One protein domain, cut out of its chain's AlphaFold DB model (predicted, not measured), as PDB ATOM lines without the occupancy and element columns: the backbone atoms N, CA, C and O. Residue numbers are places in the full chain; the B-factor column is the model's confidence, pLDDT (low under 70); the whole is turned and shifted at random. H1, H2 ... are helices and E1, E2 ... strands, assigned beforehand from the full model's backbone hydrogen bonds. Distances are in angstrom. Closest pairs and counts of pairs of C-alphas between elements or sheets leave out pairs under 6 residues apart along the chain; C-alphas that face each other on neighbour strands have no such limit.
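AT A GLANCE: This is residues 21 to 164 of the 171 residues of an uncharacterized protein of Triticum turgidum subsp. durum (UniProt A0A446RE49). A small sheet of four short strands lies at one side of the model and the long helix H5 at the other, with H2 between them, grazing the sheet and meeting H5 near its own first residues. H4 folds back along the first part of H5 as a helical hairpin, and H6 packs on the last part of H5. The printed part has 144 residues, with six named helices and four named strands in the order E1 E2 E3 H1 H2 H3 E4 H4 H5 H6; the sheet runs E2 E3 E1 E4, antiparallel throughout, and the class is mixed, helices and strands. It is compact, with a radius of gyration of the C-alphas of 16.8 A and spans of 51 by 35 by 20 A.

HOW THE PARTS SIT: In the sheet, E2, residues 36 to 39, is an edge strand and forms a hairpin with E3, residues 44 to 47; N 38 and O 45 are 2.9 A apart, within hydrogen-bond range. E3 is antiparallel to E1, residues 21 to 24, with N 24 and O 44 at 2.8 A. E1 is antiparallel to the other edge strand, E4, residues 100 to 103, with N 21 and O 102 at 2.9 A. H2, residues 75 to 88, only grazes the sheet with residues 75 to 85, and H3, residues 93 to 97, only grazes it with residues 94 to 97. The hub is H5, residues 123 to 143. H2 touches it with residues 75 to 79 alone, at a shallow tilt of 19 degrees, the same way; the closest C-alphas, of Met 76 and Phe 137, are 7.0 A apart. H4, residues 108 to 115, touches residues 123 to 130 of H5 at a shallow tilt of 25 degrees, opposite ways, with the C-alphas of Asp 110 and Ile 126 closest at 6.8 A. H6, residues 158 to 164, touches residues 136 to 143 of H5 at a steep tilt of 59 degrees, with the C-alphas of Val 140 and Leu 161 closest at 5.9 A. H1, residues 58 to 63, touches no helix and is not on the sheet. In the six helices every O i to N i+4 pair is within hydrogen-bond range.

IN THESE COORDINATES: E1 begins at C-alpha 21, (-38.191, 36.289, 8.144), and is 10.3 A long. H2 measures 19.9 A and H4 11.2 A. H5 runs 29.7 A from C-alpha 123 at (-41.878, 24.281, -17.922). H6 ends at C-alpha 164, (-59.905, 36.926, -4.041).

THE WHOLE: The C-alphas of Ser 41 and Asp 119, the two farthest apart, are 53.4 A apart. The printed part has no cut. The links E1 to E2, H1 to H2 and H5 to H6 are long. Mean pLDDT of the printed part is 75.3; it is under 70 in 49 residues, among them 21 to 44 and 144 to 164.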
ATOM      1  N   SER A  21     -38.605  35.923   6.784       56.38
ATOM      2  CA  SER A  21     -38.191  36.289   8.144       56.38
ATOM      3  C   SER A  21     -38.857  37.576   8.606       56.38
ATOM      4  O   SER A  21     -39.034  38.513   7.829       56.38
ATOM      5  N   VAL A  22     -39.195  37.617   9.894       56.09
ATOM      6  CA  VAL A  22     -39.830  38.762  10.550       56.09
ATOM      7  C   VAL A  22     -39.051  39.121  11.801       56.09
ATOM      8  O   VAL A  22     -38.795  38.244  12.623       56.09
ATOM      9  N   ALA A  23     -38.699  40.395  11.972       57.81
ATOM     10  CA  ALA A  23     -38.058  40.918  13.180       57.81
ATOM     11  C   ALA A  23     -38.895  42.048  13.805       57.81
ATOM     12  O   ALA A  23     -39.239  43.001  13.116       57.81
ATOM     13  N   ALA A  24     -39.203  41.945  15.102       58.88
ATOM     14  CA  ALA A  24     -40.030  42.865  15.892       58.88
ATOM     15  C   ALA A  24     -39.418  43.127  17.287       58.88
ATOM     16  O   ALA A  24     -38.551  42.388  17.740       58.88
ATOM     17  N   ALA A  25     -39.865  44.153  18.014       51.00
ATOM     18  CA  ALA A  25     -39.253  44.557  19.291       51.00
ATOM     19  C   ALA A  25     -39.707  43.760  20.542       51.00
ATOM     20  O   ALA A  25     -39.132  43.928  21.616       51.00
ATOM     21  N   ALA A  26     -40.718  42.888  20.443       52.78
ATOM     22  CA  ALA A  26     -41.345  42.240  21.606       52.78
ATOM     23  C   ALA A  26     -41.105  40.711  21.687       52.78
ATOM     24  O   ALA A  26     -41.152  40.040  20.652       52.78
ATOM     25  N   PRO A  27     -40.899  40.127  22.891       53.22
ATOM     26  CA  PRO A  27     -40.615  38.696  23.090       53.22
ATOM     27  C   PRO A  27     -41.807  37.780  22.743       53.22
ATOM     28  O   PRO A  27     -42.952  38.196  22.882       53.22
ATOM     29  N   ALA A  28     -41.557  36.523  22.336       53.56
ATOM     30  CA  ALA A  28     -42.626  35.582  21.973       53.56
ATOM     31  C   ALA A  28     -42.358  34.080  22.185       53.56
ATOM     32  O   ALA A  28     -41.195  33.673  22.308       53.56
ATOM     33  N   PRO A  29     -43.435  33.258  22.177       53.78
ATOM     34  CA  PRO A  29     -43.362  31.799  22.127       53.78
ATOM     35  C   PRO A  29     -42.710  31.313  20.828       53.78
ATOM     36  O   PRO A  29     -43.002  31.835  19.749       53.78
ATOM     37  N   ALA A  30     -41.849  30.297  20.931       52.91
ATOM     38  CA  ALA A  30     -41.304  29.616  19.765       52.91
ATOM     39  C   ALA A  30     -42.449  28.919  19.008       52.91
ATOM     40  O   ALA A  30     -43.247  28.227  19.645       52.91
ATOM     41  N   PRO A  31     -42.584  29.103  17.686       52.78
ATOM     42  CA  PRO A  31     -43.591  28.364  16.940       52.78
ATOM     43  C   PRO A  31     -43.163  26.862  16.838       52.78
ATOM     44  O   PRO A  31     -42.032  26.530  17.213       52.78
ATOM     45  N   PRO A  32     -43.986  25.931  16.303       54.47
ATOM     46  CA  PRO A  32     -43.629  24.495  16.127       54.47
ATOM     47  C   PRO A  32     -42.663  24.163  14.951       54.47
ATOM     48  O   PRO A  32     -42.987  24.516  13.838       54.47
ATOM     49  N   PRO A  33     -41.545  23.427  15.110       56.75
ATOM     50  CA  PRO A  33     -40.480  23.258  14.087       56.75
ATOM     51  C   PRO A  33     -40.968  23.069  12.629       56.75
ATOM     52  O   PRO A  33     -41.980  22.398  12.422       56.75
ATOM     53  N   PRO A  34     -40.249  23.610  11.615       57.34
ATOM     54  CA  PRO A  34     -38.780  23.730  11.545       57.34
ATOM     55  C   PRO A  34     -38.196  25.156  11.635       57.34
ATOM     56  O   PRO A  34     -37.024  25.361  11.331       57.34
ATOM     57  N   PHE A  35     -38.971  26.161  12.026       66.25
ATOM     58  CA  PHE A  35     -38.488  27.547  12.041       66.25
ATOM     59  C   PHE A  35     -37.701  27.928  13.299       66.25
ATOM     60  O   PHE A  35     -37.826  27.329  14.370       66.25
ATOM     61  N   ARG A  36     -36.865  28.962  13.162       64.62
ATOM     62  CA  ARG A  36     -35.926  29.399  14.202       64.62
ATOM     63  C   ARG A  36     -36.324  30.760  14.754       64.62
ATOM     64  O   ARG A  36     -36.549  31.698  13.993       64.62
ATOM     65  N   THR A  37     -36.329  30.891  16.077       61.53
ATOM     66  CA  THR A  37     -36.512  32.178  16.758       61.53
ATOM     67  C   THR A  37     -35.197  32.685  17.322       61.53
ATOM     68  O   THR A  37     -34.454  31.921  17.938       61.53
ATOM     69  N   VAL A  38     -34.920  33.976  17.156       59.50
ATOM     70  CA  VAL A  38     -33.742  34.640  17.726       59.50
ATOM     71  C   VAL A  38     -34.212  35.728  18.683       59.50
ATOM     72  O   VAL A  38     -35.028  36.573  18.316       59.50
ATOM     73  N   LYS A  39     -33.703  35.710  19.918       59.81
ATOM     74  CA  LYS A  39     -34.030  36.690  20.961       59.81
ATOM     75  C   LYS A  39     -32.773  37.460  21.362       59.81
ATOM     76  O   LYS A  39     -31.776  36.852  21.740       59.81
ATOM     77  N   SER A  40     -32.846  38.786  21.328       57.59
ATOM     78  CA  SER A  40     -31.859  39.695  21.925       57.59
ATOM     79  C   SER A  40     -32.526  40.566  22.996       57.59
ATOM     80  O   SER A  40     -33.743  40.513  23.175       57.59
ATOM     81  N   SER A  41     -31.748  41.384  23.709       49.72
ATOM     82  CA  SER A  41     -32.255  42.286  24.756       49.72
ATOM     83  C   SER A  41     -33.245  43.348  24.255       49.72
ATOM     84  O   SER A  41     -33.926  43.954  25.076       49.72
ATOM     85  N   LYS A  42     -33.341  43.572  22.934       48.53
ATOM     86  CA  LYS A  42     -34.161  44.637  22.329       48.53
ATOM     87  C   LYS A  42     -35.025  44.193  21.140       48.53
ATOM     88  O   LYS A  42     -35.934  44.917  20.757       48.53
ATOM     89  N   TYR A  43     -34.742  43.025  20.560       54.19
ATOM     90  CA  TYR A  43     -35.384  42.543  19.335       54.19
ATOM     91  C   TYR A  43     -35.666  41.041  19.389       54.19
ATOM     92  O   TYR A  43     -34.909  40.265  19.981       54.19
ATOM     93  N   TYR A  44     -36.728  40.643  18.707       65.62
ATOM     94  CA  TYR A  44     -37.222  39.290  18.533       65.62
ATOM     95  C   TYR A  44     -37.426  39.013  17.044       65.62
ATOM     96  O   TYR A  44     -38.144  39.747  16.376       65.62
ATOM     97  N   GLY A  45     -36.822  37.949  16.525       70.88
ATOM     98  CA  GLY A  45     -36.993  37.524  15.139       70.88
ATOM     99  C   GLY A  45     -37.517  36.099  15.027       70.88
ATOM    100  O   GLY A  45     -37.177  35.252  15.855       70.88
ATOM    101  N   ALA A  46     -38.305  35.828  13.991       77.00
ATOM    102  CA  ALA A  46     -38.735  34.495  13.587       77.00
ATOM    103  C   ALA A  46     -38.417  34.284  12.101       77.00
ATOM    104  O   ALA A  46     -38.742  35.133  11.272       77.00
ATOM    105  N   ASN A  47     -37.773  33.164  11.770       82.81
ATOM    106  CA  ASN A  47     -37.476  32.762  10.396       82.81
ATOM    107  C   ASN A  47     -38.306  31.532  10.034       82.81
ATOM    108  O   ASN A  47     -37.997  30.458  10.543       82.81
ATOM    109  N   PHE A  48     -39.304  31.704   9.167       84.31
ATOM    110  CA  PHE A  48     -40.242  30.672   8.709       84.31
ATOM    111  C   PHE A  48     -39.738  29.856   7.522       84.31
ATOM    112  O   PHE A  48     -40.411  28.917   7.108       84.31
ATOM    113  N   ALA A  49     -38.581  30.219   6.983       83.50
ATOM    114  CA  ALA A  49     -38.130  29.707   5.714       83.50
ATOM    115  C   ALA A  49     -37.551  28.303   5.791       83.50
ATOM    116  O   ALA A  49     -36.850  27.956   6.750       83.50
ATOM    117  N   VAL A  50     -37.791  27.526   4.738       85.12
ATOM    118  CA  VAL A  50     -37.321  26.147   4.646       85.12
ATOM    119  C   VAL A  50     -36.479  25.960   3.392       85.12
ATOM    120  O   VAL A  50     -36.887  26.267   2.274       85.12
ATOM    121  N   ALA A  51     -35.276  25.416   3.571       84.56
ATOM    122  CA  ALA A  51     -34.435  25.029   2.448       84.56
ATOM    123  C   ALA A  51     -35.149  23.961   1.599       84.56
ATOM    124  O   ALA A  51     -35.692  22.987   2.121       84.56
ATOM    125  N   GLY A  52     -35.164  24.155   0.281       86.56
ATOM    126  CA  GLY A  52     -35.912  23.296  -0.641       86.56
ATOM    127  C   GLY A  52     -37.402  23.638  -0.765       86.56
ATOM    128  O   GLY A  52     -38.084  23.020  -1.576       86.56
ATOM    129  N   ALA A  53     -37.924  24.622  -0.017       90.62
ATOM    130  CA  ALA A  53     -39.314  25.038  -0.177       90.62
ATOM    131  C   ALA A  53     -39.603  25.543  -1.596       90.62
ATOM    132  O   ALA A  53     -38.750  26.135  -2.266       90.62
ATOM    133  N   THR A  54     -40.832  25.306  -2.033       92.25
ATOM    134  CA  THR A  54     -41.325  25.603  -3.384       92.25
ATOM    135  C   THR A  54     -42.343  26.740  -3.367       92.25
ATOM    136  O   THR A  54     -42.961  27.038  -2.342       92.25
ATOM    137  N   ALA A  55     -42.535  27.420  -4.494       94.12
ATOM    138  CA  ALA A  55     -43.660  28.339  -4.646       94.12
ATOM    139  C   ALA A  55     -44.984  27.555  -4.719       94.12
ATOM    140  O   ALA A  55     -45.998  27.961  -4.147       94.12
ATOM    141  N   ILE A  56     -44.961  26.415  -5.404       93.75
ATOM    142  CA  ILE A  56     -46.097  25.530  -5.647       93.75
ATOM    143  C   ILE A  56     -46.291  24.567  -4.465       93.75
ATOM    144  O   ILE A  56     -45.339  24.140  -3.830       93.75
ATOM    145  N   GLU A  57     -47.529  24.200  -4.131       92.56
ATOM    146  CA  GLU A  57     -47.784  23.250  -3.043       92.56
ATOM    147  C   GLU A  57     -47.270  21.830  -3.343       92.56
ATOM    148  O   GLU A  57     -47.414  21.332  -4.460       92.56
ATOM    149  N   HIS A  58     -46.761  21.136  -2.317       90.75
ATOM    150  CA  HIS A  58     -46.213  19.776  -2.438       90.75
ATOM    151  C   HIS A  58     -47.182  18.777  -3.094       90.75
ATOM    152  O   HIS A  58     -46.765  17.945  -3.898       90.75
ATOM    153  N   ASP A  59     -48.486  18.908  -2.832       90.81
ATOM    154  CA  ASP A  59     -49.538  18.088  -3.443       90.81
ATOM    155  C   ASP A  59     -49.491  18.082  -4.975       90.81
ATOM    156  O   ASP A  59     -49.878  17.095  -5.600       90.81
ATOM    157  N   PHE A  60     -49.062  19.182  -5.599       92.38
ATOM    158  CA  PHE A  60     -48.893  19.234  -7.046       92.38
ATOM    159  C   PHE A  60     -47.788  18.280  -7.499       92.38
ATOM    160  O   PHE A  60     -48.016  17.482  -8.404       92.38
ATOM    161  N   PHE A  61     -46.622  18.321  -6.856       90.31
ATOM    162  CA  PHE A  61     -45.505  17.440  -7.190       90.31
ATOM    163  C   PHE A  61     -45.872  15.977  -6.911       90.31
ATOM    164  O   PHE A  61     -45.757  15.137  -7.804       90.31
ATOM    165  N   ALA A  62     -46.466  15.686  -5.749       89.44
ATOM    166  CA  ALA A  62     -46.904  14.338  -5.393       89.44
ATOM    167  C   ALA A  62     -47.884  13.740  -6.422       89.44
ATOM    168  O   ALA A  62     -47.742  12.582  -6.815       89.44
ATOM    169  N   LYS A  63     -48.837  14.540  -6.928       90.06
ATOM    170  CA  LYS A  63     -49.792  14.122  -7.977       90.06
ATOM    171  C   LYS A  63     -49.148  13.866  -9.339       90.06
ATOM    172  O   LYS A  63     -49.732  13.153 -10.147       90.06
ATOM    173  N   ASN A  64     -47.978  14.440  -9.596       87.44
ATOM    174  CA  ASN A  64     -47.206  14.217 -10.817       87.44
ATOM    175  C   ASN A  64     -46.053  13.221 -10.586       87.44
ATOM    176  O   ASN A  64     -45.054  13.256 -11.296       87.44
ATOM    177  N   ASN A  65     -46.187  12.326  -9.598       86.00
ATOM    178  CA  ASN A  65     -45.205  11.292  -9.246       86.00
ATOM    179  C   ASN A  65     -43.836  11.835  -8.793       86.00
ATOM    180  O   ASN A  65     -42.844  11.110  -8.787       86.00
ATOM    181  N   LEU A  66     -43.796  13.090  -8.348       83.12
ATOM    182  CA  LEU A  66     -42.636  13.745  -7.759       83.12
ATOM    183  C   LEU A  66     -42.856  13.876  -6.247       83.12
ATOM    184  O   LEU A  66     -43.328  14.897  -5.760       83.12
ATOM    185  N   SER A  67     -42.587  12.812  -5.492       73.25
ATOM    186  CA  SER A  67     -42.745  12.817  -4.021       73.25
ATOM    187  C   SER A  67     -41.483  12.427  -3.254       73.25
ATOM    188  O   SER A  67     -41.353  12.774  -2.084       73.25
ATOM    189  N   ILE A  68     -40.541  11.740  -3.901       68.50
ATOM    190  CA  ILE A  68     -39.283  11.309  -3.286       68.50
ATOM    191  C   ILE A  68     -38.307  12.491  -3.293       68.50
ATOM    192  O   ILE A  68     -38.138  13.138  -4.322       68.50
ATOM    193  N   ASP A  69     -37.691  12.770  -2.142       73.75
ATOM    194  CA  ASP A  69     -36.663  13.807  -1.936       73.75
ATOM    195  C   ASP A  69     -37.085  15.258  -2.242       73.75
ATOM    196  O   ASP A  69     -36.248  16.133  -2.472       73.75
ATOM    197  N   ILE A  70     -38.389  15.546  -2.176       81.44
ATOM    198  CA  ILE A  70     -38.924  16.910  -2.258       81.44
ATOM    199  C   ILE A  70     -39.317  17.393  -0.868       81.44
ATOM    200  O   ILE A  70     -40.117  16.755  -0.180       81.44
ATOM    201  N   THR A  71     -38.811  18.562  -0.478       87.62
ATOM    202  CA  THR A  71     -39.241  19.249   0.742       87.62
ATOM    203  C   THR A  71     -40.758  19.499   0.682       87.62
ATOM    204  O   THR A  71     -41.226  20.183  -0.230       87.62
ATOM    205  N   PRO A  72     -41.560  19.004   1.646       90.38
ATOM    206  CA  PRO A  72     -43.021  19.080   1.573       90.38
ATOM    207  C   PRO A  72     -43.599  20.446   1.977       90.38
ATOM    208  O   PRO A  72     -44.786  20.568   2.275       90.38
ATOM    209  N   GLN A  73     -42.764  21.483   2.007       90.38
ATOM    210  CA  GLN A  73     -43.140  22.846   2.353       90.38
ATOM    211  C   GLN A  73     -43.171  23.723   1.107       90.38
ATOM    212  O   GLN A  73     -42.295  23.652   0.245       90.38
ATOM    213  N   SER A  74     -44.164  24.602   1.071       91.62
ATOM    214  CA  SER A  74     -44.268  25.670   0.085       91.62
ATOM    215  C   SER A  74     -44.306  27.039   0.752       91.62
ATOM    216  O   SER A  74     -44.539  27.143   1.958       91.62
ATOM    217  N   ILE A  75     -44.197  28.107  -0.035       89.75
ATOM    218  CA  ILE A  75     -44.350  29.483   0.454       89.75
ATOM    219  C   ILE A  75     -45.699  29.721   1.159       89.75
ATOM    220  O   ILE A  75     -45.787  30.484   2.118       89.75
ATOM    221  N   MET A  76     -46.755  29.006   0.756       88.56
ATOM    222  CA  MET A  76     -48.057  29.062   1.433       88.56
ATOM    223  C   MET A  76     -48.039  28.355   2.795       88.56
ATOM    224  O   MET A  76     -48.776  28.742   3.702       88.56
ATOM    225  N   THR A  77     -47.172  27.352   2.965       88.38
ATOM    226  CA  THR A  77     -46.923  26.711   4.264       88.38
ATOM    227  C   THR A  77     -46.218  27.684   5.209       88.38
ATOM    228  O   THR A  77     -46.676  27.886   6.334       88.38
ATOM    229  N   GLU A  78     -45.169  28.359   4.725       87.12
ATOM    230  CA  GLU A  78     -44.433  29.384   5.479       87.12
ATOM    231  C   GLU A  78     -45.348  30.549   5.895       87.12
ATOM    232  O   GLU A  78     -45.320  30.995   7.046       87.12
ATOM    233  N   LEU A  79     -46.236  30.985   4.994       85.62
ATOM    234  CA  LEU A  79     -47.250  32.004   5.268       85.62
ATOM    235  C   LEU A  79     -48.267  31.561   6.333       85.62
ATOM    236  O   LEU A  79     -48.627  32.343   7.215       85.62
ATOM    237  N   GLY A  80     -48.722  30.306   6.280       84.00
ATOM    238  CA  GLY A  80     -49.626  29.743   7.285       84.00
ATOM    239  C   GLY A  80     -48.992  29.700   8.678       84.00
ATOM    240  O   GLY A  80     -49.635  30.040   9.675       84.00
ATOM    241  N   TRP A  81     -47.708  29.351   8.753       83.31
ATOM    242  CA  TRP A  81     -46.946  29.386  10.000       83.31
ATOM    243  C   TRP A  81     -46.754  30.796  10.543       83.31
ATOM    244  O   TRP A  81     -46.881  31.012  11.751       83.31
ATOM    245  N   PHE A  82     -46.509  31.764   9.664       82.88
ATOM    246  CA  PHE A  82     -46.457  33.165  10.047       82.88
ATOM    247  C   PHE A  82     -47.786  33.654  10.634       82.88
ATOM    248  O   PHE A  82     -47.797  34.226  11.727       82.88
ATOM    249  N   ASP A  83     -48.917  33.383   9.976       81.12
ATOM    250  CA  ASP A  83     -50.239  33.753  10.499       81.12
ATOM    251  C   ASP A  83     -50.515  33.095  11.864       81.12
ATOM    252  O   ASP A  83     -50.961  33.760  12.807       81.12
ATOM    253  N   ALA A  84     -50.172  31.811  12.018       78.69
ATOM    254  CA  ALA A  84     -50.277  31.105  13.293       78.69
ATOM    255  C   ALA A  84     -49.397  31.734  14.388       78.69
ATOM    256  O   ALA A  84     -49.840  31.871  15.533       78.69
ATOM    257  N   HIS A  85     -48.179  32.166  14.050       76.81
ATOM    258  CA  HIS A  85     -47.290  32.861  14.977       76.81
ATOM    259  C   HIS A  85     -47.879  34.200  15.432       76.81
ATOM    260  O   HIS A  85     -47.917  34.471  16.634       76.81
ATOM    261  N   LEU A  86     -48.413  35.006  14.507       77.06
ATOM    262  CA  LEU A  86     -49.067  36.272  14.849       77.06
ATOM    263  C   LEU A  86     -50.268  36.069  15.781       77.06
ATOM    264  O   LEU A  86     -50.417  36.802  16.760       77.06
ATOM    265  N   LYS A  87     -51.106  35.062  15.500       78.81
ATOM    266  CA  LYS A  87     -52.270  34.715  16.332       78.81
ATOM    267  C   LYS A  87     -51.855  34.253  17.726       78.81
ATOM    268  O   LYS A  87     -52.383  34.756  18.711       78.81
ATOM    269  N   THR A  88     -50.883  33.346  17.808       76.81
ATOM    270  CA  THR A  88     -50.370  32.809  19.081       76.81
ATOM    271  C   THR A  88     -49.763  33.906  19.950       76.81
ATOM    272  O   THR A  88     -49.949  33.919  21.164       76.81
ATOM    273  N   ARG A  89     -49.073  34.866  19.328       74.12
ATOM    274  CA  ARG A  89     -48.521  36.038  20.011       74.12
ATOM    275  C   ARG A  89     -49.560  37.069  20.435       74.12
ATOM    276  O   ARG A  89     -49.206  37.967  21.190       74.12
ATOM    277  N   GLN A  90     -50.778  36.997  19.896       77.81
ATOM    278  CA  GLN A  90     -51.727  38.110  19.930       77.81
ATOM    279  C   GLN A  90     -51.057  39.415  19.459       77.81
ATOM    280  O   GLN A  90     -51.219  40.469  20.072       77.81
ATOM    281  N   ALA A  91     -50.243  39.312  18.397       70.50
ATOM    282  CA  ALA A  91     -49.401  40.404  17.927       70.50
ATOM    283  C   ALA A  91     -50.248  41.643  17.623       70.50
ATOM    284  O   ALA A  91     -51.250  41.569  16.897       70.50
ATOM    285  N   LYS A  92     -49.845  42.782  18.190       73.56
ATOM    286  CA  LYS A  92     -50.567  44.039  17.995       73.56
ATOM    287  C   LYS A  92     -50.304  44.583  16.594       73.56
ATOM    288  O   LYS A  92     -49.276  44.297  15.981       73.56
ATOM    289  N   LYS A  93     -51.234  45.387  16.078       70.50
ATOM    290  CA  LYS A  93     -51.129  45.975  14.731       70.50
ATOM    291  C   LYS A  93     -49.872  46.833  14.586       70.50
ATOM    292  O   LYS A  93     -49.258  46.834  13.527       70.50
ATOM    293  N   GLU A  94     -49.480  47.516  15.654       68.31
ATOM    294  CA  GLU A  94     -48.298  48.372  15.710       68.31
ATOM    295  C   GLU A  94     -47.016  47.537  15.605       68.31
ATOM    296  O   GLU A  94     -46.152  47.848  14.797       68.31
ATOM    297  N   GLU A  95     -46.941  46.410  16.323       70.31
ATOM    298  CA  GLU A  95     -45.790  45.493  16.264       70.31
ATOM    299  C   GLU A  95     -45.610  44.879  14.873       70.31
ATOM    300  O   GLU A  95     -44.487  44.669  14.429       70.31
ATOM    301  N   ILE A  96     -46.722  44.585  14.193       72.00
ATOM    302  CA  ILE A  96     -46.731  44.093  12.812       72.00
ATOM    303  C   ILE A  96     -46.305  45.214  11.855       72.00
ATOM    304  O   ILE A  96     -45.511  44.984  10.954       72.00
ATOM    305  N   GLY A  97     -46.798  46.439  12.052       66.00
ATOM    306  CA  GLY A  97     -46.475  47.580  11.191       66.00
ATOM    307  C   GLY A  97     -45.032  48.082  11.310       66.00
ATOM    308  O   GLY A  97     -44.528  48.682  10.365       66.00
ATOM    309  N   GLU A  98     -44.374  47.850  12.446       68.56
ATOM    310  CA  GLU A  98     -42.978  48.239  12.698       68.56
ATOM    311  C   GLU A  98     -41.969  47.116  12.416       68.56
ATOM    312  O   GLU A  98     -40.757  47.335  12.489       68.56
ATOM    313  N   ALA A  99     -42.444  45.906  12.115       73.00
ATOM    314  CA  ALA A  99     -41.568  44.777  11.862       73.00
ATOM    315  C   ALA A  99     -40.893  44.868  10.487       73.00
ATOM    316  O   ALA A  99     -41.483  45.295   9.494       73.00
ATOM    317  N   LEU A 100     -39.642  44.407  10.422       73.62
ATOM    318  CA  LEU A 100     -38.967  44.183   9.149       73.62
ATOM    319  C   LEU A 100     -39.393  42.826   8.596       73.62
ATOM    320  O   LEU A 100     -39.221  41.806   9.266       73.62
ATOM    321  N   TYR A 101     -39.870  42.835   7.355       75.94
ATOM    322  CA  TYR A 101     -40.207  41.645   6.589       75.94
ATOM    323  C   TYR A 101     -39.158  41.423   5.515       75.94
ATOM    324  O   TYR A 101     -38.891  42.306   4.700       75.94
ATOM    325  N   TRP A 102     -38.576  40.232   5.510       78.19
ATOM    326  CA  TRP A 102     -37.697  39.776   4.447       78.19
ATOM    327  C   TRP A 102     -38.359  38.593   3.759       78.19
ATOM    328  O   TRP A 102     -38.713  37.633   4.437       78.19
ATOM    329  N   VAL A 103     -38.509  38.669   2.437       79.25
ATOM    330  CA  VAL A 103     -38.937  37.564   1.571       79.25
ATOM    331  C   VAL A 103     -37.801  37.324   0.577       79.25
ATOM    332  O   VAL A 103     -37.492  38.193  -0.235       79.25
ATOM    333  N   GLY A 104     -37.126  36.189   0.695       76.69
ATOM    334  CA  GLY A 104     -36.067  35.757  -0.207       76.69
ATOM    335  C   GLY A 104     -36.617  35.148  -1.492       76.69
ATOM    336  O   GLY A 104     -37.824  34.985  -1.661       76.69
ATOM    337  N   GLU A 105     -35.709  34.792  -2.394       83.19
ATOM    338  CA  GLU A 105     -36.054  34.123  -3.646       83.19
ATOM    339  C   GLU A 105     -36.780  32.794  -3.395       83.19
ATOM    340  O   GLU A 105     -36.390  32.006  -2.536       83.19
ATOM    341  N   ILE A 106     -37.818  32.540  -4.186       87.62
ATOM    342  CA  ILE A 106     -38.610  31.310  -4.211       87.62
ATOM    343  C   ILE A 106     -38.860  30.946  -5.681       87.62
ATOM    344  O   ILE A 106     -38.875  31.830  -6.537       87.62
ATOM    345  N   GLY A 107     -39.060  29.667  -5.992       89.12
ATOM    346  CA  GLY A 107     -39.326  29.210  -7.362       89.12
ATOM    347  C   GLY A 107     -38.206  28.370  -7.969       89.12
ATOM    348  O   GLY A 107     -38.473  27.512  -8.804       89.12
ATOM    349  N   ALA A 108     -36.952  28.559  -7.542       89.12
ATOM    350  CA  ALA A 108     -35.818  27.793  -8.072       89.12
ATOM    351  C   ALA A 108     -35.984  26.277  -7.847       89.12
ATOM    352  O   ALA A 108     -35.714  25.478  -8.746       89.12
ATOM    353  N   ASN A 109     -36.493  25.885  -6.675       89.94
ATOM    354  CA  ASN A 109     -36.764  24.484  -6.348       89.94
ATOM    355  C   ASN A 109     -37.892  23.897  -7.209       89.94
ATOM    356  O   ASN A 109     -37.812  22.738  -7.601       89.94
ATOM    357  N   ASP A 110     -38.906  24.690  -7.569       91.12
ATOM    358  CA  ASP A 110     -40.008  24.254  -8.431       91.12
ATOM    359  C   ASP A 110     -39.488  23.778  -9.793       91.12
ATOM    360  O   ASP A 110     -39.874  22.709 -10.272       91.12
ATOM    361  N   TYR A 111     -38.549  24.530 -10.378       88.62
ATOM    362  CA  TYR A 111     -37.872  24.124 -11.608       88.62
ATOM    363  C   TYR A 111     -36.960  22.920 -11.384       88.62
ATOM    364  O   TYR A 111     -37.063  21.953 -12.138       88.62
ATOM    365  N   ALA A 112     -36.116  22.947 -10.344       88.50
ATOM    366  CA  ALA A 112     -35.186  21.859 -10.028       88.50
ATOM    367  C   ALA A 112     -35.903  20.501  -9.918       88.50
ATOM    368  O   ALA A 112     -35.478  19.526 -10.533       88.50
ATOM    369  N   TYR A 113     -37.030  20.456  -9.207       86.94
ATOM    370  CA  TYR A 113     -37.835  19.247  -9.064       86.94
ATOM    371  C   TYR A 113     -38.563  18.872 -10.355       86.94
ATOM    372  O   TYR A 113     -38.638  17.693 -10.698       86.94
ATOM    373  N   SER A 114     -39.057  19.854 -11.115       84.81
ATOM    374  CA  SER A 114     -39.742  19.578 -12.384       84.81
ATOM    375  C   SER A 114     -38.836  18.965 -13.452       84.81
ATOM    376  O   SER A 114     -39.325  18.200 -14.278       84.81
ATOM    377  N   PHE A 115     -37.518  19.209 -13.407       83.31
ATOM    378  CA  PHE A 115     -36.572  18.560 -14.322       83.31
ATOM    379  C   PHE A 115     -36.582  17.035 -14.190       83.31
ATOM    380  O   PHE A 115     -36.391  16.339 -15.186       83.31
ATOM    381  N   MET A 116     -36.866  16.504 -12.996       78.94
ATOM    382  CA  MET A 116     -36.994  15.060 -12.779       78.94
ATOM    383  C   MET A 116     -38.242  14.462 -13.451       78.94
ATOM    384  O   MET A 116     -38.350  13.245 -13.559       78.94
ATOM    385  N   ALA A 117     -39.174  15.301 -13.915       77.12
ATOM    386  CA  ALA A 117     -40.388  14.898 -14.617       77.12
ATOM    387  C   ALA A 117     -40.650  15.754 -15.870       77.12
ATOM    388  O   ALA A 117     -41.812  16.019 -16.203       77.12
ATOM    389  N   ALA A 118     -39.580  16.169 -16.562       74.38
ATOM    390  CA  ALA A 118     -39.632  17.095 -17.698       74.38
ATOM    391  C   ALA A 118     -40.588  16.644 -18.820       74.38
ATOM    392  O   ALA A 118     -41.216  17.481 -19.464       74.38
ATOM    393  N   ASP A 119     -40.767  15.332 -18.999       79.94
ATOM    394  CA  ASP A 119     -41.673  14.762 -20.007       79.94
ATOM    395  C   ASP A 119     -43.163  14.870 -19.633       79.94
ATOM    396  O   ASP A 119     -44.037  14.720 -20.486       79.94
ATOM    397  N   SER A 120     -43.479  15.117 -18.357       81.19
ATOM    398  CA  SER A 120     -44.854  15.113 -17.830       81.19
ATOM    399  C   SER A 120     -45.337  16.481 -17.349       81.19
ATOM    400  O   SER A 120     -46.542  16.748 -17.354       81.19
ATOM    401  N   ILE A 121     -44.415  17.370 -16.969       88.75
ATOM    402  CA  ILE A 121     -44.735  18.722 -16.518       88.75
ATOM    403  C   ILE A 121     -44.047  19.732 -17.442       88.75
ATOM    404  O   ILE A 121     -42.841  19.941 -17.329       88.75
ATOM    405  N   PRO A 122     -44.803  20.406 -18.326       90.12
ATOM    406  CA  PRO A 122     -44.244  21.459 -19.161       90.12
ATOM    407  C   PRO A 122     -43.655  22.594 -18.301       90.12
ATOM    408  O   PRO A 122     -44.325  23.019 -17.349       90.12
ATOM    409  N   PRO A 123     -42.481  23.157 -18.650       88.75
ATOM    410  CA  PRO A 123     -41.878  24.281 -17.922       88.75
ATOM    411  C   PRO A 123     -42.827  25.475 -17.765       88.75
ATOM    412  O   PRO A 123     -42.883  26.108 -16.713       88.75
ATOM    413  N   GLU A 124     -43.670  25.706 -18.769       92.25
ATOM    414  CA  GLU A 124     -44.640  26.803 -18.777       92.25
ATOM    415  C   GLU A 124     -45.703  26.640 -17.694       92.25
ATOM    416  O   GLU A 124     -46.154  27.624 -17.107       92.25
ATOM    417  N   ARG A 125     -46.051  25.395 -17.354       92.19
ATOM    418  CA  ARG A 125     -46.968  25.107 -16.253       92.19
ATOM    419  C   ARG A 125     -46.337  25.459 -14.908       92.19
ATOM    420  O   ARG A 125     -47.010  26.067 -14.078       92.19
ATOM    421  N   ILE A 126     -45.061  25.118 -14.710       93.31
ATOM    422  CA  ILE A 126     -44.305  25.488 -13.504       93.31
ATOM    423  C   ILE A 126     -44.206  27.005 -13.394       93.31
ATOM    424  O   ILE A 126     -44.529  27.561 -12.347       93.31
ATOM    425  N   ARG A 127     -43.844  27.681 -14.489       93.19
ATOM    426  CA  ARG A 127     -43.736  29.139 -14.545       93.19
ATOM    427  C   ARG A 127     -45.028  29.824 -14.116       93.19
ATOM    428  O   ARG A 127     -44.989  30.660 -13.216       93.19
ATOM    429  N   THR A 128     -46.150  29.487 -14.753       95.06
ATOM    430  CA  THR A 128     -47.441  30.120 -14.457       95.06
ATOM    431  C   THR A 128     -47.841  29.870 -13.008       95.06
ATOM    432  O   THR A 128     -48.115  30.818 -12.281       95.06
ATOM    433  N   MET A 129     -47.772  28.620 -12.542       95.00
ATOM    434  CA  MET A 129     -48.160  28.295 -11.171       95.00
ATOM    435  C   MET A 129     -47.261  28.970 -10.127       95.00
ATOM    436  O   MET A 129     -47.771  29.482  -9.132       95.00
ATOM    437  N   ALA A 130     -45.944  29.006 -10.340       92.81
ATOM    438  CA  ALA A 130     -45.018  29.668  -9.428       92.81
ATOM    439  C   ALA A 130     -45.288  31.180  -9.358       92.81
ATOM    440  O   ALA A 130     -45.408  31.724  -8.261       92.81
ATOM    441  N   VAL A 131     -45.462  31.850 -10.505       93.19
ATOM    442  CA  VAL A 131     -45.806  33.283 -10.555       93.19
ATOM    443  C   VAL A 131     -47.133  33.553  -9.852       93.19
ATOM    444  O   VAL A 131     -47.214  34.488  -9.054       93.19
ATOM    445  N   ASP A 132     -48.149  32.719 -10.077       92.75
ATOM    446  CA  ASP A 132     -49.460  32.866  -9.441       92.75
ATOM    447  C   ASP A 132     -49.363  32.753  -7.916       92.75
ATOM    448  O   ASP A 132     -49.976  33.532  -7.180       92.75
ATOM    449  N   ARG A 133     -48.573  31.794  -7.419       92.00
ATOM    450  CA  ARG A 133     -48.386  31.574  -5.980       92.00
ATOM    451  C   ARG A 133     -47.590  32.683  -5.318       92.00
ATOM    452  O   ARG A 133     -47.999  33.154  -4.260       92.00
ATOM    453  N   VAL A 134     -46.518  33.147  -5.953       89.69
ATOM    454  CA  VAL A 134     -45.743  34.291  -5.457       89.69
ATOM    455  C   VAL A 134     -46.592  35.558  -5.458       89.69
ATOM    456  O   VAL A 134     -46.609  36.272  -4.460       89.69
ATOM    457  N   THR A 135     -47.357  35.808  -6.524       88.19
ATOM    458  CA  THR A 135     -48.272  36.956  -6.596       88.19
ATOM    459  C   THR A 135     -49.315  36.889  -5.484       88.19
ATOM    460  O   THR A 135     -49.448  37.838  -4.722       88.19
ATOM    461  N   THR A 136     -49.966  35.735  -5.303       86.94
ATOM    462  CA  THR A 136     -50.942  35.523  -4.218       86.94
ATOM    463  C   THR A 136     -50.318  35.759  -2.843       86.94
ATOM    464  O   THR A 136     -50.916  36.405  -1.984       86.94
ATOM    465  N   PHE A 137     -49.109  35.242  -2.609       86.25
ATOM    466  CA  PHE A 137     -48.386  35.451  -1.360       86.25
ATOM    467  C   PHE A 137     -48.125  36.941  -1.115       86.25
ATOM    468  O   PHE A 137     -48.432  37.445  -0.035       86.25
ATOM    469  N   LEU A 138     -47.609  37.660  -2.116       83.81
ATOM    470  CA  LEU A 138     -47.329  39.091  -2.014       83.81
ATOM    471  C   LEU A 138     -48.607  39.905  -1.796       83.81
ATOM    472  O   LEU A 138     -48.598  40.812  -0.972       83.81
ATOM    473  N   GLU A 139     -49.708  39.564  -2.464       81.06
ATOM    474  CA  GLU A 139     -51.016  40.188  -2.247       81.06
ATOM    475  C   GLU A 139     -51.528  39.963  -0.824       81.06
ATOM    476  O   GLU A 139     -52.024  40.898  -0.195       81.06
ATOM    477  N   VAL A 140     -51.380  38.748  -0.284       78.25
ATOM    478  CA  VAL A 140     -51.769  38.449   1.100       78.25
ATOM    479  C   VAL A 140     -50.930  39.262   2.074       78.25
ATOM    480  O   VAL A 140     -51.477  39.914   2.962       78.25
ATOM    481  N   VAL A 141     -49.610  39.234   1.902       75.94
ATOM    482  CA  VAL A 141     -48.654  39.924   2.766       75.94
ATOM    483  C   VAL A 141     -48.875  41.433   2.697       75.94
ATOM    484  O   VAL A 141     -49.038  42.057   3.736       75.94
ATOM    485  N   ALA A 142     -49.011  42.018   1.506       74.81
ATOM    486  CA  ALA A 142     -49.373  43.425   1.339       74.81
ATOM    487  C   ALA A 142     -50.748  43.738   1.958       74.81
ATOM    488  O   ALA A 142     -50.904  44.748   2.643       74.81
ATOM    489  N   GLY A 143     -51.713  42.824   1.804       70.56
ATOM    490  CA  GLY A 143     -53.006  42.781   2.492       70.56
ATOM    491  C   GLY A 143     -52.900  42.946   4.005       70.56
ATOM    492  O   GLY A 143     -53.694  43.655   4.617       70.56
ATOM    493  N   MET A 144     -51.879  42.329   4.595       65.56
ATOM    494  CA  MET A 144     -51.500  42.464   5.996       65.56
ATOM    495  C   MET A 144     -50.668  43.723   6.271       65.56
ATOM    496  O   MET A 144     -50.006  43.757   7.290       65.56
ATOM    497  N   PHE A 145     -50.639  44.744   5.418       64.12
ATOM    498  CA  PHE A 145     -50.014  46.041   5.725       64.12
ATOM    499  C   PHE A 145     -50.855  47.236   5.287       64.12
ATOM    500  O   PHE A 145     -50.536  48.375   5.643       64.12
ATOM    501  N   PHE A 146     -51.956  47.008   4.565       62.25
ATOM    502  CA  PHE A 146     -52.808  48.096   4.111       62.25
ATOM    503  C   PHE A 146     -53.607  48.713   5.259       62.25
ATOM    504  O   PHE A 146     -54.313  48.053   6.026       62.25
ATOM    505  N   ARG A 147     -53.491  50.036   5.345       56.00
ATOM    506  CA  ARG A 147     -54.318  50.898   6.179       56.00
ATOM    507  C   ARG A 147     -55.501  51.381   5.343       56.00
ATOM    508  O   ARG A 147     -55.326  51.702   4.170       56.00
ATOM    509  N   ASP A 148     -56.690  51.431   5.926       59.09
ATOM    510  CA  ASP A 148     -57.808  52.153   5.325       59.09
ATOM    511  C   ASP A 148     -57.528  53.667   5.304       59.09
ATOM    512  O   ASP A 148     -56.523  54.152   5.832       59.09
ATOM    513  N   ALA A 149     -58.444  54.436   4.715       56.03
ATOM    514  CA  ALA A 149     -58.355  55.895   4.670       56.03
ATOM    515  C   ALA A 149     -58.307  56.561   6.066       56.03
ATOM    516  O   ALA A 149     -57.922  57.723   6.164       56.03
ATOM    517  N   SER A 150     -58.665  55.843   7.141       64.81
ATOM    518  CA  SER A 150     -58.544  56.309   8.532       64.81
ATOM    519  C   SER A 150     -57.183  55.987   9.164       64.81
ATOM    520  O   SER A 150     -56.942  56.310  10.325       64.81
ATOM    521  N   GLY A 151     -56.279  55.348   8.416       53.53
ATOM    522  CA  GLY A 151     -54.995  54.881   8.928       53.53
ATOM    523  C   GLY A 151     -55.087  53.560   9.698       53.53
ATOM    524  O   GLY A 151     -54.069  53.102  10.231       53.53
ATOM    525  N   THR A 152     -56.265  52.926   9.746       55.44
ATOM    526  CA  THR A 152     -56.506  51.677  10.472       55.44
ATOM    527  C   THR A 152     -56.125  50.490   9.611       55.44
ATOM    528  O   THR A 152     -56.584  50.329   8.489       55.44
ATOM    529  N   PHE A 153     -55.305  49.606  10.158       56.06
ATOM    530  CA  PHE A 153     -54.910  48.381   9.481       56.06
ATOM    531  C   PHE A 153     -56.119  47.486   9.186       56.06
ATOM    532  O   PHE A 153     -56.810  47.053  10.124       56.06
ATOM    533  N   ILE A 154     -56.349  47.190   7.909       57.06
ATOM    534  CA  ILE A 154     -57.384  46.265   7.457       57.06
ATOM    535  C   ILE A 154     -56.760  44.870   7.447       57.06
ATOM    536  O   ILE A 154     -55.748  44.645   6.800       57.06
ATOM    537  N   ARG A 155     -57.357  43.920   8.172       58.00
ATOM    538  CA  ARG A 155     -57.037  42.491   8.032       58.00
ATOM    539  C   ARG A 155     -58.151  41.810   7.254       58.00
ATOM    540  O   ARG A 155     -59.151  41.435   7.869       58.00
ATOM    541  N   PRO A 156     -58.009  41.592   5.943       55.34
ATOM    542  CA  PRO A 156     -58.804  40.572   5.289       55.34
ATOM    543  C   PRO A 156     -58.410  39.207   5.877       55.34
ATOM    544  O   PRO A 156     -57.250  38.982   6.229       55.34
ATOM    545  N   SER A 157     -59.361  38.284   6.026       55.44
ATOM    546  CA  SER A 157     -59.009  36.936   6.482       55.44
ATOM    547  C   SER A 157     -58.148  36.230   5.424       55.44
ATOM    548  O   SER A 157     -58.331  36.463   4.228       55.44
ATOM    549  N   PHE A 158     -57.247  35.333   5.840       49.34
ATOM    550  CA  PHE A 158     -56.438  34.530   4.910       49.34
ATOM    551  C   PHE A 158     -57.307  33.810   3.865       49.34
ATOM    552  O   PHE A 158     -57.008  33.835   2.674       49.34
ATOM    553  N   GLY A 159     -58.445  33.248   4.293       58.09
ATOM    554  CA  GLY A 159     -59.414  32.629   3.388       58.09
ATOM    555  C   GLY A 159     -60.034  33.616   2.393       58.09
ATOM    556  O   GLY A 159     -60.250  33.258   1.240       58.09
ATOM    557  N   SER A 160     -60.269  34.867   2.801       59.84
ATOM    558  CA  SER A 160     -60.783  35.927   1.923       59.84
ATOM    559  C   SER A 160     -59.762  36.352   0.866       59.84
ATOM    560  O   SER A 160     -60.146  36.576  -0.276       59.84
ATOM    561  N   LEU A 161     -58.477  36.426   1.224       56.53
ATOM    562  CA  LEU A 161     -57.402  36.772   0.285       56.53
ATOM    563  C   LEU A 161     -57.169  35.650  -0.721       56.53
ATOM    564  O   LEU A 161     -57.134  35.894  -1.923       56.53
ATOM    565  N   LEU A 162     -57.125  34.405  -0.240       56.81
ATOM    566  CA  LEU A 162     -57.005  33.237  -1.107       56.81
ATOM    567  C   LEU A 162     -58.203  33.111  -2.062       56.81
ATOM    568  O   LEU A 162     -58.043  32.721  -3.217       56.81
ATOM    569  N   ALA A 163     -59.410  33.449  -1.599       66.69
ATOM    570  CA  ALA A 163     -60.603  33.480  -2.439       66.69
ATOM    571  C   ALA A 163     -60.569  34.616  -3.476       66.69
ATOM    572  O   ALA A 163     -61.008  34.401  -4.603       66.69
ATOM    573  N   ALA A 164     -60.048  35.796  -3.124       57.06
ATOM    574  CA  ALA A 164     -59.905  36.926  -4.041       57.06
ATOM    575  C   ALA A 164     -58.882  36.638  -5.152       57.06
ATOM    576  O   ALA A 164     -59.218  36.795  -6.325       57.06
TER     577      ALA A 164